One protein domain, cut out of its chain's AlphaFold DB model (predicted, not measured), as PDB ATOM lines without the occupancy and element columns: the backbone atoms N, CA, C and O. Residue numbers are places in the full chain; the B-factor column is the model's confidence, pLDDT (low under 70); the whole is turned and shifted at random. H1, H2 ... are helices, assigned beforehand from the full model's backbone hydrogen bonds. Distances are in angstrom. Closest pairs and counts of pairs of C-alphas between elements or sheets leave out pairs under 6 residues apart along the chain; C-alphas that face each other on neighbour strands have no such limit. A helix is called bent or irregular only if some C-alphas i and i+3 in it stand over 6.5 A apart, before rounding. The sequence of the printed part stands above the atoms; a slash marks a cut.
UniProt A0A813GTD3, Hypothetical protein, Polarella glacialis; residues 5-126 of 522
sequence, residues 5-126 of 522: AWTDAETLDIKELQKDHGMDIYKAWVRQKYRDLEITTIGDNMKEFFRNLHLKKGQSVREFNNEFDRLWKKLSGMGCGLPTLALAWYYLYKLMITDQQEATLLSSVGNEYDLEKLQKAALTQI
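This is residues 5 to 126 of the 522 residues of the protein "Hypothetical protein" of Polarella glacialis (UniProt A0A813GTD3). The model is a long rod: a cluster of four helices, H4 to H7, makes one end, and the long bent helix H3 leads from it to a thin far end with the two short helices H1 and H2. The second arm of H3 folds back into H4 as a hairpin, while the first arm, H3a, runs on to the thin end. The printed part has 122 residues with seven named helices, H1 to H7 in chain order, and no named strand; its class is all helix, with mostly aligned packing. It is extended, with a radius of gyration of the C-alphas of 21.9 A and spans of 69 by 28 by 18 A.

H1, residues 5 to 9, and H2, residues 14 to 17, are apart. H3, residues 22 to 52, was assigned as one helix by its hydrogen bonds but is bent: C-alphas 33 and 36 are 7.0 A apart. Its arms, H3a, residues 22 to 33, and H3b, residues 36 to 52, stand at 37 degrees, only just a steep tilt. H1 and H3a are near each other. H2 and H3a touch only at the corner, the closest C-alphas being those of Glu 16 and Gly 22, 6.0 A apart. H3b and H4, residues 61 to 77, form a helical hairpin at a shallow tilt of 30 degrees, opposite ways; residues 42 to 49 touch residues 68 to 75, closest at the C-alphas of Phe 49 and Leu 71, 6.1 A. H5, residues 84 to 94, is close to H4 but not clearly touching, the closest C-alphas, of Phe 68 and Tyr 91, being 7.9 A apart. H7, residues 115 to 125, is the hub, touching three helices. It touches residues 61 to 65 of H4, closest at the C-alphas of Val 61 and Leu 123, 5.9 A, with a shallow tilt of 14 degrees, opposite ways. It touches H5 at the C-alphas of Ala 88 and Leu 115, the closest, 4.5 A apart, at a shallow tilt of 30 degrees, the same way. It touches H6, residues 99 to 108, at a steep tilt of 69.9 degrees, only just short of perpendicular; the closest C-alphas, of Leu 105 and Ala 121, are 6.5 A apart. Every O i to N i+4 pair is within hydrogen-bond range in H1, H3a, H3b, H4, H5 and H6; in H7 it is 6 of 7, and H2 is too short for such a pair.

H1 begins at C-alpha 5, (3.763, 190.802, 110.714). From first to last C-alpha H3a measures 16.3 A, H3b 22.2 A and H4 24.0 A. H7 ends at C-alpha 125, (-20.985, 185.120, 68.170).

The C-alphas of Lys 15 and Gln 100, the two farthest apart, are 69.4 A from each other. The printed part has no cut and no long link. Mean pLDDT of the printed part is 88.3; residues 35 to 39 are under 70.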
ATOM      1  N   ALA A   5       3.477 189.395 110.440       80.50
ATOM      2  CA  ALA A   5       3.763 190.802 110.714       80.50
ATOM      3  C   ALA A   5       4.032 191.101 112.199       80.50
ATOM      4  O   ALA A   5       4.726 192.063 112.504       80.50
ATOM      5  N   TRP A   6       3.493 190.298 113.127       84.50
ATOM      6  CA  TRP A   6       3.810 190.416 114.553       84.50
ATOM      7  C   TRP A   6       5.232 189.941 114.844       84.50
ATOM      8  O   TRP A   6       6.000 190.683 115.441       84.50
ATOM      9  N   THR A   7       5.600 188.756 114.348       83.56
ATOM     10  CA  THR A   7       6.959 188.210 114.477       83.56
ATOM     11  C   THR A   7       7.991 189.133 113.835       83.56
ATOM     12  O   THR A   7       9.039 189.405 114.404       83.56
ATOM     13  N   ASP A   8       7.674 189.690 112.667       83.56
ATOM     14  CA  ASP A   8       8.567 190.623 111.992       83.56
ATOM     15  C   ASP A   8       8.777 191.912 112.786       83.56
ATOM     16  O   ASP A   8       9.890 192.442 112.790       83.56
ATOM     17  N   ALA A   9       7.739 192.402 113.465       84.69
ATOM     18  CA  ALA A   9       7.795 193.619 114.265       84.69
ATOM     19  C   ALA A   9       8.676 193.494 115.517       84.69
ATOM     20  O   ALA A   9       9.070 194.520 116.056       84.69
ATOM     21  N   GLU A  10       9.052 192.285 115.944       85.81
ATOM     22  CA  GLU A  10      10.011 192.082 117.045       85.81
ATOM     23  C   GLU A  10      11.409 192.634 116.715       85.81
ATOM     24  O   GLU A  10      12.200 192.906 117.612       85.81
ATOM     25  N   THR A  11      11.703 192.859 115.429       84.56
ATOM     26  CA  THR A  11      12.949 193.505 114.977       84.56
ATOM     27  C   THR A  11      12.967 195.026 115.169       84.56
ATOM     28  O   THR A  11      14.007 195.648 114.963       84.56
ATOM     29  N   LEU A  12      11.835 195.638 115.531       87.25
ATOM     30  CA  LEU A  12      11.748 197.073 115.789       87.25
ATOM     31  C   LEU A  12      12.186 197.400 117.219       87.25
ATOM     32  O   LEU A  12      11.656 196.846 118.181       87.25
ATOM     33  N   ASP A  13      13.092 198.368 117.365       88.06
ATOM     34  CA  ASP A  13      13.461 198.882 118.684       88.06
ATOM     35  C   ASP A  13      12.361 199.799 119.241       88.06
ATOM     36  O   ASP A  13      12.072 200.880 118.721       88.06
ATOM     37  N   ILE A  14      11.763 199.359 120.345       86.94
ATOM     38  CA  ILE A  14      10.684 200.055 121.048       86.94
ATOM     39  C   ILE A  14      11.161 201.410 121.593       86.94
ATOM     40  O   ILE A  14      10.371 202.352 121.657       86.94
ATOM     41  N   LYS A  15      12.444 201.545 121.951       88.06
ATOM     42  CA  LYS A  15      12.994 202.796 122.499       88.06
ATOM     43  C   LYS A  15      13.137 203.876 121.431       88.06
ATOM     44  O   LYS A  15      12.876 205.044 121.703       88.06
ATOM     45  N   GLU A  16      13.509 203.489 120.214       84.88
ATOM     46  CA  GLU A  16      13.556 204.390 119.057       84.88
ATOM     47  C   GLU A  16      12.143 204.791 118.601       84.88
ATOM     48  O   GLU A  16      11.904 205.948 118.261       84.88
ATOM     49  N   LEU A  17      11.176 203.869 118.679       86.56
ATOM     50  CA  LEU A  17       9.770 204.133 118.348       86.56
ATOM     51  C   LEU A  17       9.057 205.086 119.321       86.56
ATOM     52  O   LEU A  17       8.049 205.681 118.945       86.56
ATOM     53  N   GLN A  18       9.547 205.227 120.555       90.56
ATOM     54  CA  GLN A  18       8.986 206.145 121.555       90.56
ATOM     55  C   GLN A  18       9.428 207.605 121.376       90.56
ATOM     56  O   GLN A  18       8.877 208.484 122.035       90.56
ATOM     57  N   LYS A  19      10.410 207.880 120.508       92.06
ATOM     58  CA  LYS A  19      10.859 209.246 120.201       92.06
ATOM     59  C   LYS A  19       9.838 209.975 119.318       92.06
ATOM     60  O   LYS A  19       9.049 209.338 118.623       92.06
ATOM     61  N   ASP A  20       9.925 211.305 119.245       89.62
ATOM     62  CA  ASP A  20       8.987 212.153 118.479       89.62
ATOM     63  C   ASP A  20       8.878 211.791 116.981       89.62
ATOM     64  O   ASP A  20       7.844 212.010 116.357       89.62
ATOM     65  N   HIS A  21       9.921 211.183 116.403       87.94
ATOM     66  CA  HIS A  21       9.969 210.718 115.008       87.94
ATOM     67  C   HIS A  21       9.777 209.194 114.858       87.94
ATOM     68  O   HIS A  21       9.964 208.635 113.775       87.94
ATOM     69  N   GLY A  22       9.378 208.497 115.924       87.44
ATOM     70  CA  GLY A  22       9.210 207.043 115.935       87.44
ATOM     71  C   GLY A  22       8.180 206.540 114.920       87.44
ATOM     72  O   GLY A  22       8.362 205.487 114.307       87.44
ATOM     73  N   MET A  23       7.138 207.327 114.638       88.19
ATOM     74  CA  MET A  23       6.149 206.977 113.613       88.19
ATOM     75  C   MET A  23       6.737 206.984 112.193       88.19
ATOM     76  O   MET A  23       6.317 206.195 111.342       88.19
ATOM     77  N   ASP A  24       7.724 207.836 111.925       88.69
ATOM     78  CA  ASP A  24       8.388 207.883 110.623       88.69
ATOM     79  C   ASP A  24       9.377 206.726 110.461       88.69
ATOM     80  O   ASP A  24       9.433 206.125 109.386       88.69
ATOM     81  N   ILE A  25      10.047 206.325 111.547       87.50
ATOM     82  CA  ILE A  25      10.852 205.094 111.604       87.50
ATOM     83  C   ILE A  25       9.971 203.873 111.322       87.50
ATOM     84  O   ILE A  25      10.312 203.046 110.475       87.50
ATOM     85  N   TYR A  26       8.799 203.783 111.957       87.25
ATOM     86  CA  TYR A  26       7.853 202.697 111.711       87.25
ATOM     87  C   TYR A  26       7.391 202.655 110.248       87.25
ATOM     88  O   TYR A  26       7.440 201.605 109.606       87.25
ATOM     89  N   LYS A  27       6.995 203.800 109.674       86.50
ATOM     90  CA  LYS A  27       6.606 203.891 108.255       86.50
ATOM     91  C   LYS A  27       7.754 203.511 107.318       86.50
ATOM     92  O   LYS A  27       7.506 202.851 106.308       86.50
ATOM     93  N   ALA A  28       8.985 203.924 107.618       84.50
ATOM     94  CA  ALA A  28      10.164 203.578 106.829       84.50
ATOM     95  C   ALA A  28      10.448 202.073 106.881       84.50
ATOM     96  O   ALA A  28      10.654 201.463 105.835       84.50
ATOM     97  N   TRP A  29      10.354 201.464 108.063       87.50
ATOM     98  CA  TRP A  29      10.524 200.027 108.258       87.50
ATOM     99  C   TRP A  29       9.451 199.207 107.533       87.50
ATOM    100  O   TRP A  29       9.788 198.272 106.807       87.50
ATOM    101  N   VAL A  30       8.168 199.589 107.638       83.94
ATOM    102  CA  VAL A  30       7.078 198.918 106.903       83.94
ATOM    103  C   VAL A  30       7.320 199.012 105.399       83.94
ATOM    104  O   VAL A  30       7.233 198.010 104.692       83.94
ATOM    105  N   ARG A  31       7.680 200.201 104.899       79.56
ATOM    106  CA  ARG A  31       8.001 200.387 103.481       79.56
ATOM    107  C   ARG A  31       9.200 199.543 103.071       79.56
ATOM    108  O   ARG A  31       9.125 198.883 102.055       79.56
ATOM    109  N   GLN A  32      10.285 199.519 103.832       79.94
ATOM    110  CA  GLN A  32      11.465 198.733 103.477       79.94
ATOM    111  C   GLN A  32      11.171 197.228 103.458       79.94
ATOM    112  O   GLN A  32      11.598 196.538 102.541       79.94
ATOM    113  N   LYS A  33      10.421 196.726 104.444       76.81
ATOM    114  CA  LYS A  33      10.209 195.287 104.627       76.81
ATOM    115  C   LYS A  33       9.111 194.705 103.731       76.81
ATOM    116  O   LYS A  33       9.154 193.520 103.419       76.81
ATOM    117  N   TYR A  34       8.150 195.524 103.292       71.81
ATOM    118  CA  TYR A  34       7.004 195.064 102.496       71.81
ATOM    119  C   TYR A  34       6.915 195.663 101.080       71.81
ATOM    120  O   TYR A  34       6.098 195.194 100.290       71.81
ATOM    121  N   ARG A  35       7.776 196.618 100.695       62.56
ATOM    122  CA  ARG A  35       7.834 197.146  99.311       62.56
ATOM    123  C   ARG A  35       8.216 196.073  98.291       62.56
ATOM    124  O   ARG A  35       7.656 196.056  97.200       62.56
ATOM    125  N   ASP A  36       9.090 195.133  98.650       57.41
ATOM    126  CA  ASP A  36       9.451 194.012  97.768       57.41
ATOM    127  C   ASP A  36       8.267 193.058  97.541       57.41
ATOM    128  O   ASP A  36       8.118 192.485  96.457       57.41
ATOM    129  N   LEU A  37       7.367 192.945  98.527       59.69
ATOM    130  CA  LEU A  37       6.121 192.193  98.399       59.69
ATOM    131  C   LEU A  37       5.168 192.884  97.412       59.69
ATOM    132  O   LEU A  37       4.559 192.208  96.586       59.69
ATOM    133  N   GLU A  38       5.071 194.216  97.443       63.59
ATOM    134  CA  GLU A  38       4.253 194.997  96.502       63.59
ATOM    135  C   GLU A  38       4.792 194.921  95.068       63.59
ATOM    136  O   GLU A  38       4.021 194.667  94.142       63.59
ATOM    137  N   ILE A  39       6.109 195.051  94.874       66.56
ATOM    138  CA  ILE A  39       6.742 194.950  93.547       66.56
ATOM    139  C   ILE A  39       6.555 193.545  92.965       66.56
ATOM    140  O   ILE A  39       6.160 193.400  91.804       66.56
ATOM    141  N   THR A  40       6.776 192.504  93.773       71.75
ATOM    142  CA  THR A  40       6.552 191.112  93.350       71.75
ATOM    143  C   THR A  40       5.078 190.879  93.017       71.75
ATOM    144  O   THR A  40       4.762 190.298  91.982       71.75
ATOM    145  N   THR A  41       4.167 191.441  93.819       79.56
ATOM    146  CA  THR A  41       2.718 191.364  93.585       79.56
ATOM    147  C   THR A  41       2.314 192.045  92.274       79.56
ATOM    148  O   THR A  41       1.545 191.469  91.507       79.56
ATOM    149  N   ILE A  42       2.837 193.238  91.967       82.44
ATOM    150  CA  ILE A  42       2.594 193.917  90.682       82.44
ATOM    151  C   ILE A  42       3.107 193.052  89.528       82.44
ATOM    152  O   ILE A  42       2.382 192.833  88.555       82.44
ATOM    153  N   GLY A  43       4.324 192.514  89.654       83.19
ATOM    154  CA  GLY A  43       4.924 191.629  88.660       83.19
ATOM    155  C   GLY A  43       4.095 190.370  88.398       83.19
ATOM    156  O   GLY A  43       3.929 189.972  87.246       83.19
ATOM    157  N   ASP A  44       3.528 189.766  89.437       87.06
ATOM    158  CA  ASP A  44       2.708 188.563  89.299       87.06
ATOM    159  C   ASP A  44       1.330 188.862  88.703       87.06
ATOM    160  O   ASP A  44       0.897 188.136  87.811       87.06
ATOM    161  N   ASN A  45       0.693 189.983  89.064       88.19
ATOM    162  CA  ASN A  45      -0.556 190.418  88.424       88.19
ATOM    163  C   ASN A  45      -0.351 190.791  86.950       88.19
ATOM    164  O   ASN A  45      -1.190 190.486  86.103       88.19
ATOM    165  N   MET A  46       0.788 191.410  86.625       88.12
ATOM    166  CA  MET A  46       1.193 191.684  85.247       88.12
ATOM    167  C   MET A  46       1.373 190.387  84.457       88.12
ATOM    168  O   MET A  46       0.863 190.277  83.346       88.12
ATOM    169  N   LYS A  47       2.052 189.376  85.015       90.62
ATOM    170  CA  LYS A  47       2.182 188.059  84.365       90.62
ATOM    171  C   LYS A  47       0.822 187.379  84.203       90.62
ATOM    172  O   LYS A  47       0.555 186.829  83.135       90.62
ATOM    173  N   GLU A  48      -0.026 187.427  85.229       92.38
ATOM    174  CA  GLU A  48      -1.360 186.827  85.215       92.38
ATOM    175  C   GLU A  48      -2.211 187.425  84.089       92.38
ATOM    176  O   GLU A  48      -2.715 186.681  83.248       92.38
ATOM    177  N   PHE A  49      -2.274 188.755  83.985       94.81
ATOM    178  CA  PHE A  49      -3.040 189.426  82.938       94.81
ATOM    179  C   PHE A  49      -2.387 189.338  81.558       94.81
ATOM    180  O   PHE A  49      -3.078 188.991  80.611       94.81
ATOM    181  N   PHE A  50      -1.087 189.636  81.411       93.25
ATOM    182  CA  PHE A  50      -0.436 189.758  80.095       93.25
ATOM    183  C   PHE A  50      -0.049 188.418  79.461       93.25
ATOM    184  O   PHE A  50      -0.171 188.208  78.248       93.25
ATOM    185  N   ARG A  51       0.436 187.478  80.273       90.44
ATOM    186  CA  ARG A  51       0.953 186.196  79.777       90.44
ATOM    187  C   ARG A  51      -0.090 185.101  79.898       90.44
ATOM    188  O   ARG A  51      -0.391 184.450  78.900       90.44
ATOM    189  N   ASN A  52      -0.670 184.943  81.084       91.06
ATOM    190  CA  ASN A  52      -1.435 183.745  81.414       91.06
ATOM    191  C   ASN A  52      -2.911 183.840  81.019       91.06
ATOM    192  O   ASN A  52      -3.492 182.817  80.669       91.06
ATOM    193  N   LEU A  53      -3.509 185.033  81.024       94.38
ATOM    194  CA  LEU A  53      -4.900 185.225  80.619       94.38
ATOM    195  C   LEU A  53      -5.093 184.839  79.151       94.38
ATOM    196  O   LEU A  53      -4.371 185.329  78.281       94.38
ATOM    197  N   HIS A  54      -6.044 183.946  78.894       93.44
ATOM    198  CA  HIS A  54      -6.595 183.590  77.586       93.44
ATOM    199  C   HIS A  54      -7.839 182.717  77.793       93.44
ATOM    200  O   HIS A  54      -7.969 182.075  78.836       93.44
ATOM    201  N   LEU A  55      -8.730 182.662  76.802       91.19
ATOM    202  CA  LEU A  55      -9.917 181.807  76.855       91.19
ATOM    203  C   LEU A  55      -9.514 180.317  76.905       91.19
ATOM    204  O   LEU A  55      -8.909 179.790  75.966       91.19
ATOM    205  N   LYS A  56      -9.838 179.627  78.006       89.44
ATOM    206  CA  LYS A  56      -9.490 178.208  78.217       89.44
ATOM    207  C   LYS A  56     -10.452 177.273  77.476       89.44
ATOM    208  O   LYS A  56     -11.605 177.604  77.199       89.44
ATOM    209  N   LYS A  57     -10.004 176.044  77.187       83.06
ATOM    210  CA  LYS A  57     -10.845 175.012  76.550       83.06
ATOM    211  C   LYS A  57     -12.053 174.691  77.441       83.06
ATOM    212  O   LYS A  57     -11.880 174.175  78.538       83.06
ATOM    213  N   GLY A  58     -13.258 174.971  76.945       81.88
ATOM    214  CA  GLY A  58     -14.516 174.721  77.659       81.88
ATOM    215  C   GLY A  58     -14.984 175.860  78.572       81.88
ATOM    216  O   GLY A  58     -16.109 175.787  79.053       81.88
ATOM    217  N   GLN A  59     -14.180 176.912  78.762       88.75
ATOM    218  CA  GLN A  59     -14.599 178.127  79.465       88.75
ATOM    219  C   GLN A  59     -15.602 178.897  78.603       88.75
ATOM    220  O   GLN A  59     -15.426 179.018  77.386       88.75
ATOM    221  N   SER A  60     -16.661 179.420  79.220       91.88
ATOM    222  CA  SER A  60     -17.598 180.282  78.499       91.88
ATOM    223  C   SER A  60     -17.012 181.683  78.298       91.88
ATOM    224  O   SER A  60     -16.218 182.173  79.099       91.88
ATOM    225  N   VAL A  61     -17.451 182.374  77.246       92.19
ATOM    226  CA  VAL A  61     -17.043 183.766  76.985       92.19
ATOM    227  C   VAL A  61     -17.427 184.680  78.151       92.19
ATOM    228  O   VAL A  61     -16.676 185.578  78.507       92.19
ATOM    229  N   ARG A  62     -18.566 184.413  78.802       93.00
ATOM    230  CA  ARG A  62     -19.018 185.157  79.985       93.00
ATOM    231  C   ARG A  62     -18.052 185.005  81.158       93.00
ATOM    232  O   ARG A  62     -17.684 185.998  81.774       93.00
ATOM    233  N   GLU A  63     -17.628 183.778  81.457       92.94
ATOM    234  CA  GLU A  63     -16.634 183.515  82.507       92.94
ATOM    235  C   GLU A  63     -15.301 184.195  82.200       92.94
ATOM    236  O   GLU A  63     -14.681 184.762  83.097       92.94
ATOM    237  N   PHE A  64     -14.879 184.168  80.935       95.75
ATOM    238  CA  PHE A  64     -13.659 184.837  80.501       95.75
ATOM    239  C   PHE A  64     -13.750 186.363  80.614       95.75
ATOM    240  O   PHE A  64     -12.819 186.972  81.129       95.75
ATOM    241  N   ASN A  65     -14.861 186.982  80.202       96.12
ATOM    242  CA  ASN A  65     -15.062 188.429  80.345       96.12
ATOM    243  C   ASN A  65     -14.970 188.849  81.818       96.12
ATOM    244  O   ASN A  65     -14.235 189.774  82.146       96.12
ATOM    245  N   ASN A  66     -15.605 188.092  82.718       95.94
ATOM    246  CA  ASN A  66     -15.516 188.342  84.156       95.94
ATOM    247  C   ASN A  66     -14.071 188.224  84.683       95.94
ATOM    248  O   ASN A  66     -13.649 189.022  85.521       95.94
ATOM    249  N   GLU A  67     -13.307 187.228  84.220       95.75
ATOM    250  CA  GLU A  67     -11.891 187.056  84.581       95.75
ATOM    251  C   GLU A  67     -11.037 188.220  84.054       95.75
ATOM    252  O   GLU A  67     -10.220 188.771  84.798       95.75
ATOM    253  N   PHE A  68     -11.276 188.635  82.808       96.94
ATOM    254  CA  PHE A  68     -10.612 189.761  82.159       96.94
ATOM    255  C   PHE A  68     -10.852 191.068  82.922       96.94
ATOM    256  O   PHE A  68      -9.887 191.722  83.319       96.94
ATOM    257  N   ASP A  69     -12.109 191.405  83.215       96.19
ATOM    258  CA  ASP A  69     -12.477 192.638  83.917       96.19
ATOM    259  C   ASP A  69     -11.948 192.654  85.354       96.19
ATOM    260  O   ASP A  69     -11.451 193.676  85.835       96.19
ATOM    261  N   ARG A  70     -11.988 191.505  86.044       95.81
ATOM    262  CA  ARG A  70     -11.443 191.371  87.402       95.81
ATOM    263  C   ARG A  70      -9.945 191.664  87.433       95.81
ATOM    264  O   ARG A  70      -9.482 192.401  88.305       95.81
ATOM    265  N   LEU A  71      -9.183 191.065  86.517       94.00
ATOM    266  CA  LEU A  71      -7.733 191.251  86.451       94.00
ATOM    267  C   LEU A  71      -7.366 192.653  85.961       94.00
ATOM    268  O   LEU A  71      -6.449 193.264  86.509       94.00
ATOM    269  N   TRP A  72      -8.119 193.191  85.001       94.69
ATOM    270  CA  TRP A  72      -7.931 194.555  84.525       94.69
ATOM    271  C   TRP A  72      -8.164 195.576  85.639       94.69
ATOM    272  O   TRP A  72      -7.292 196.401  85.894       94.69
ATOM    273  N   LYS A  73      -9.266 195.458  86.392       93.62
ATOM    274  CA  LYS A  73      -9.569 196.331  87.538       93.62
ATOM    275  C   LYS A  73      -8.490 196.269  88.624       93.62
ATOM    276  O   LYS A  73      -8.182 197.274  89.266       93.62
ATOM    277  N   LYS A  74      -7.902 195.085  88.835       90.31
ATOM    278  CA  LYS A  74      -6.792 194.889  89.777       90.31
ATOM    279  C   LYS A  74      -5.533 195.624  89.310       90.31
ATOM    280  O   LYS A  74      -4.898 196.295  90.117       90.31
ATOM    281  N   LEU A  75      -5.200 195.535  88.022       90.75
ATOM    282  CA  LEU A  75      -4.048 196.224  87.438       90.75
ATOM    283  C   LEU A  75      -4.240 197.738  87.349       90.75
ATOM    284  O   LEU A  75      -3.319 198.485  87.681       90.75
ATOM    285  N   SER A  76      -5.426 198.200  86.962       90.06
ATOM    286  CA  SER A  76      -5.737 199.628  86.909       90.06
ATOM    287  C   SER A  76      -5.663 200.257  88.301       90.06
ATOM    288  O   SER A  76      -5.135 201.356  88.451       90.06
ATOM    289  N   GLY A  77      -6.089 199.530  89.342       85.50
ATOM    290  CA  GLY A  77      -5.918 199.936  90.740       85.50
ATOM    291  C   GLY A  77      -4.456 200.032  91.200       85.50
ATOM    292  O   GLY A  77      -4.171 200.746  92.156       85.50
ATOM    293  N   MET A  78      -3.524 199.362  90.513       84.94
ATOM    294  CA  MET A  78      -2.074 199.425  90.769       84.94
ATOM    295  C   MET A  78      -1.365 200.505  89.937       84.94
ATOM    296  O   MET A  78      -0.139 200.576  89.942       84.94
ATOM    297  N   GLY A  79      -2.116 201.341  89.210       82.62
ATOM    298  CA  GLY A  79      -1.568 202.412  88.374       82.62
ATOM    299  C   GLY A  79      -1.188 201.983  86.953       82.62
ATOM    300  O   GLY A  79      -0.594 202.771  86.221       82.62
ATOM    301  N   CYS A  80      -1.534 200.762  86.526       85.12
ATOM    302  CA  CYS A  80      -1.359 200.342  85.137       85.12
ATOM    303  C   CYS A  80      -2.503 200.881  84.263       85.12
ATOM    304  O   CYS A  80      -3.607 200.338  84.272       85.12
ATOM    305  N   GLY A  81      -2.226 201.920  83.476       86.25
ATOM    306  CA  GLY A  81      -3.133 202.439  82.451       86.25
ATOM    307  C   GLY A  81      -2.729 201.977  81.051       86.25
ATOM    308  O   GLY A  81      -1.588 202.165  80.641       86.25
ATOM    309  N   LEU A  82      -3.667 201.392  80.308       89.25
ATOM    310  CA  LEU A  82      -3.513 201.046  78.895       89.25
ATOM    311  C   LEU A  82      -4.453 201.936  78.077       89.25
ATOM    312  O   LEU A  82      -5.591 202.147  78.504       89.25
ATOM    313  N   PRO A  83      -4.028 202.428  76.902       94.44
ATOM    314  CA  PRO A  83      -4.934 203.092  75.972       94.44
ATOM    315  C   PRO A  83      -6.116 202.185  75.606       94.44
ATOM    316  O   PRO A  83      -5.929 200.985  75.399       94.44
ATOM    317  N   THR A  84      -7.313 202.758  75.462       91.31
ATOM    318  CA  THR A  84      -8.563 202.015  75.201       91.31
ATOM    319  C   THR A  84      -8.457 201.115  73.969       91.31
ATOM    320  O   THR A  84      -8.818 199.942  74.024       91.31
ATOM    321  N   LEU A  85      -7.848 201.633  72.897       93.44
ATOM    322  CA  LEU A  85      -7.552 200.892  71.668       93.44
ATOM    323  C   LEU A  85      -6.682 199.651  71.931       93.44
ATOM    324  O   LEU A  85      -6.976 198.563  71.438       93.44
ATOM    325  N   ALA A  86      -5.617 199.804  72.723       93.62
ATOM    326  CA  ALA A  86      -4.702 198.711  73.036       93.62
ATOM    327  C   ALA A  86      -5.381 197.649  73.908       93.62
ATOM    328  O   ALA A  86      -5.176 196.460  73.686       93.62
ATOM    329  N   LEU A  87      -6.218 198.065  74.863       94.75
ATOM    330  CA  LEU A  87      -6.975 197.158  75.724       94.75
ATOM    331  C   LEU A  87      -8.027 196.359  74.936       94.75
ATOM    332  O   LEU A  87      -8.135 195.147  75.120       94.75
ATOM    333  N   ALA A  88      -8.751 197.015  74.026       95.44
ATOM    334  CA  ALA A  88      -9.736 196.380  73.153       95.44
ATOM    335  C   ALA A  88      -9.085 195.387  72.173       95.44
ATOM    336  O   ALA A  88      -9.539 194.250  72.041       95.44
ATOM    337  N   TRP A  89      -7.972 195.774  71.539       95.06
ATOM    338  CA  TRP A  89      -7.186 194.862  70.702       95.06
ATOM    339  C   TRP A  89      -6.643 193.675  71.509       95.06
ATOM    340  O   TRP A  89      -6.701 192.524  71.075       95.06
ATOM    341  N   TYR A  90      -6.158 193.936  72.723       95.75
ATOM    342  CA  TYR A  90      -5.626 192.906  73.603       95.75
ATOM    343  C   TYR A  90      -6.693 191.889  74.036       95.75
ATOM    344  O   TYR A  90      -6.419 190.688  74.076       95.75
ATOM    345  N   TYR A  91      -7.921 192.340  74.300       96.25
ATOM    346  CA  TYR A  91      -9.061 191.462  74.562       96.25
ATOM    347  C   TYR A  91      -9.315 190.485  73.400       96.25
ATOM    348  O   TYR A  91      -9.396 189.276  73.630       96.25
ATOM    349  N   LEU A  92      -9.330 190.973  72.151       94.00
ATOM    350  CA  LEU A  92      -9.472 190.127  70.953       94.00
ATOM    351  C   LEU A  92      -8.351 189.095  70.838       94.00
ATOM    352  O   LEU A  92      -8.612 187.908  70.639       94.00
ATOM    353  N   TYR A  93      -7.108 189.530  71.055       94.12
ATOM    354  CA  TYR A  93      -5.947 188.645  71.052       94.12
ATOM    355  C   TYR A  93      -6.070 187.518  72.093       94.12
ATOM    356  O   TYR A  93      -5.654 186.384  71.845       94.12
ATOM    357  N   LYS A  94      -6.667 187.798  73.260       95.06
ATOM    358  CA  LYS A  94      -6.831 186.821  74.350       95.06
ATOM    359  C   LYS A  94      -8.078 185.949  74.265       95.06
ATOM    360  O   LYS A  94      -8.095 184.893  74.901       95.06
ATOM    361  N   LEU A  95      -9.057 186.309  73.439       92.38
ATOM    362  CA  LEU A  95     -10.182 185.431  73.106       92.38
ATOM    363  C   LEU A  95      -9.759 184.185  72.310       92.38
ATOM    364  O   LEU A  95     -10.524 183.225  72.252       92.38
ATOM    365  N   MET A  96      -8.549 184.168  71.729       89.69
ATOM    366  CA  MET A  96      -8.000 183.030  70.970       89.69
ATOM    367  C   MET A  96      -8.902 182.587  69.804       89.69
ATOM    368  O   MET A  96      -8.977 181.405  69.460       89.69
ATOM    369  N   ILE A  97      -9.602 183.547  69.201       87.88
ATOM    370  CA  ILE A  97     -10.440 183.338  68.020       87.88
ATOM    371  C   ILE A  97      -9.609 183.382  66.737       87.88
ATOM    372  O   ILE A  97      -8.491 183.888  66.710       87.88
ATOM    373  N   THR A  98     -10.146 182.804  65.664       88.50
ATOM    374  CA  THR A  98      -9.504 182.848  64.339       88.50
ATOM    375  C   THR A  98      -9.654 184.222  63.691       88.50
ATOM    376  O   THR A  98     -10.655 184.893  63.929       88.50
ATOM    377  N   ASP A  99      -8.753 184.589  62.778       88.19
ATOM    378  CA  ASP A  99      -8.808 185.863  62.039       88.19
ATOM    379  C   ASP A  99     -10.163 186.083  61.329       88.19
ATOM    380  O   ASP A  99     -10.653 187.202  61.212       88.19
ATOM    381  N   GLN A 100     -10.815 185.002  60.877       85.88
ATOM    382  CA  GLN A 100     -12.151 185.068  60.270       85.88
ATOM    383  C   GLN A 100     -13.240 185.422  61.291       85.88
ATOM    384  O   GLN A 100     -14.154 186.190  60.987       85.88
ATOM    385  N   GLN A 101     -13.162 184.852  62.492       88.69
ATOM    386  CA  GLN A 101     -14.079 185.171  63.586       88.69
ATOM    387  C   GLN A 101     -13.813 186.571  64.130       88.69
ATOM    388  O   GLN A 101     -14.769 187.282  64.407       88.69
ATOM    389  N   GLU A 102     -12.550 186.986  64.215       90.50
ATOM    390  CA  GLU A 102     -12.167 188.348  64.588       90.50
ATOM    391  C   GLU A 102     -12.725 189.367  63.589       90.50
ATOM    392  O   GLU A 102     -13.381 190.316  64.000       90.50
ATOM    393  N   ALA A 103     -12.575 189.130  62.281       88.44
ATOM    394  CA  ALA A 103     -13.149 189.997  61.251       88.44
ATOM    395  C   ALA A 103     -14.685 190.048  61.312       88.44
ATOM    396  O   ALA A 103     -15.281 191.103  61.109       88.44
ATOM    397  N   THR A 104     -15.336 188.922  61.621       90.56
ATOM    398  CA  THR A 104     -16.799 188.866  61.797       90.56
ATOM    399  C   THR A 104     -17.236 189.667  63.027       90.56
ATOM    400  O   THR A 104     -18.187 190.447  62.956       90.56
ATOM    401  N   LEU A 105     -16.502 189.521  64.130       92.25
ATOM    402  CA  LEU A 105     -16.755 190.203  65.389       92.25
ATOM    403  C   LEU A 105     -16.534 191.714  65.259       92.25
ATOM    404  O   LEU A 105     -17.416 192.491  65.615       92.25
ATOM    405  N   LEU A 106     -15.418 192.137  64.660       92.25
ATOM    406  CA  LEU A 106     -15.127 193.543  64.369       92.25
ATOM    407  C   LEU A 106     -16.162 194.148  63.419       92.25
ATOM    408  O   LEU A 106     -16.674 195.233  63.686       92.25
ATOM    409  N   SER A 107     -16.556 193.423  62.370       92.25
ATOM    410  CA  SER A 107     -17.596 193.890  61.451       92.25
ATOM    411  C   SER A 107     -18.935 194.119  62.153       92.25
ATOM    412  O   SER A 107     -19.681 195.000  61.738       92.25
ATOM    413  N   SER A 108     -19.250 193.350  63.199       89.94
ATOM    414  CA  SER A 108     -20.502 193.507  63.948       89.94
ATOM    415  C   SER A 108     -20.531 194.720  64.878       89.94
ATOM    416  O   SER A 108     -21.609 195.183  65.232       89.94
ATOM    417  N   VAL A 109     -19.362 195.254  65.243       92.94
ATOM    418  CA  VAL A 109     -19.228 196.444  66.100       92.94
ATOM    419  C   VAL A 109     -18.839 197.696  65.309       92.94
ATOM    420  O   VAL A 109     -18.411 198.687  65.893       92.94
ATOM    421  N   GLY A 110     -18.964 197.664  63.977       90.38
ATOM    422  CA  GLY A 110     -18.640 198.803  63.113       90.38
ATOM    423  C   GLY A 110     -17.143 198.997  62.847       90.38
ATOM    424  O   GLY A 110     -16.727 200.094  62.496       90.38
ATOM    425  N   ASN A 111     -16.328 197.944  62.987       91.19
ATOM    426  CA  ASN A 111     -14.861 197.981  62.893       91.19
ATOM    427  C   ASN A 111     -14.193 198.920  63.913       91.19
ATOM    428  O   ASN A 111     -13.089 199.415  63.684       91.19
ATOM    429  N   GLU A 112     -14.848 199.145  65.050       90.44
ATOM    430  CA  GLU A 112     -14.316 199.937  66.153       90.44
ATOM    431  C   GLU A 112     -13.689 199.039  67.224       90.44
ATOM    432  O   GLU A 112     -14.260 198.032  67.645       90.44
ATOM    433  N   TYR A 113     -12.514 199.434  67.705       93.00
ATOM    434  CA  TYR A 113     -11.839 198.770  68.818       93.00
ATOM    435  C   TYR A 113     -12.315 199.355  70.152       93.00
ATOM    436  O   TYR A 113     -11.597 200.102  70.817       93.00
ATOM    437  N   ASP A 114     -13.540 198.993  70.525       94.81
ATOM    438  CA  ASP A 114     -14.171 199.340  71.799       94.81
ATOM    439  C   ASP A 114     -14.395 198.078  72.644       94.81
ATOM    440  O   ASP A 114     -15.006 197.111  72.185       94.81
ATOM    441  N   LEU A 115     -13.882 198.070  73.878       94.19
ATOM    442  CA  LEU A 115     -13.906 196.882  74.733       94.19
ATOM    443  C   LEU A 115     -15.335 196.432  75.063       94.19
ATOM    444  O   LEU A 115     -15.620 195.237  74.985       94.19
ATOM    445  N   GLU A 116     -16.230 197.355  75.409       94.31
ATOM    446  CA  GLU A 116     -17.589 197.009  75.832       94.31
ATOM    447  C   GLU A 116     -18.403 196.457  74.663       94.31
ATOM    448  O   GLU A 116     -19.099 195.444  74.801       94.31
ATOM    449  N   LYS A 117     -18.288 197.089  73.487       94.50
ATOM    450  CA  LYS A 117     -18.945 196.606  72.265       94.50
ATOM    451  C   LYS A 117     -18.439 195.212  71.893       94.50
ATOM    452  O   LYS A 117     -19.242 194.326  71.595       94.50
ATOM    453  N   LEU A 118     -17.126 194.993  71.967       95.25
ATOM    454  CA  LEU A 118     -16.506 193.706  71.653       95.25
ATOM    455  C   LEU A 118     -16.891 192.609  72.648       95.25
ATOM    456  O   LEU A 118     -17.209 191.499  72.225       95.25
ATOM    457  N   GLN A 119     -16.924 192.906  73.947       95.88
ATOM    458  CA  GLN A 119     -17.358 191.954  74.972       95.88
ATOM    459  C   GLN A 119     -18.820 191.535  74.783       95.88
ATOM    460  O   GLN A 119     -19.135 190.348  74.913       95.88
ATOM    461  N   LYS A 120     -19.707 192.478  74.431       93.25
ATOM    462  CA  LYS A 120     -21.121 192.196  74.122       93.25
ATOM    463  C   LYS A 120     -21.264 191.345  72.858       93.25
ATOM    464  O   LYS A 120     -21.959 190.330  72.881       93.25
ATOM    465  N   ALA A 121     -20.565 191.702  71.781       92.38
ATOM    466  CA  ALA A 121     -20.589 190.945  70.528       92.38
ATOM    467  C   ALA A 121     -19.995 189.530  70.682       92.38
ATOM    468  O   ALA A 121     -20.461 188.572  70.060       92.38
ATOM    469  N   ALA A 122     -18.990 189.365  71.547       92.38
ATOM    470  CA  ALA A 122     -18.342 188.080  71.787       92.38
ATOM    471  C   ALA A 122     -19.308 187.060  72.412       92.38
ATOM    472  O   ALA A 122     -19.265 185.880  72.061       92.38
ATOM    473  N   LEU A 123     -20.216 187.508  73.287       91.25
ATOM    474  CA  LEU A 123     -21.213 186.647  73.936       91.25
ATOM    475  C   LEU A 123     -22.188 186.002  72.944       91.25
ATOM    476  O   LEU A 123     -22.636 184.880  73.180       91.25
ATOM    477  N   THR A 124     -22.520 186.684  71.846       84.75
ATOM    478  CA  THR A 124     -23.493 186.192  70.860       84.75
ATOM    479  C   THR A 124     -22.837 185.344  69.771       84.75
ATOM    480  O   THR A 124     -23.402 184.340  69.329       84.75
ATOM    481  N   GLN A 125     -21.627 185.714  69.345       82.75
ATOM    482  CA  GLN A 125     -20.985 185.120  68.170       82.75
ATOM    483  C   GLN A 125     -20.069 183.940  68.494       82.75
ATOM    484  O   GLN A 125     -19.926 183.023  67.678       82.75
ATOM    485  N   ILE A 126     -19.462 183.918  69.682       82.69
ATOM    486  CA  ILE A 126     -18.525 182.863  70.076       82.69
ATOM    487  C   ILE A 126     -19.296 181.793  70.856       82.69
ATOM    488  O   ILE A 126     -19.455 181.851  72.075       82.69
TER     489      ILE A 126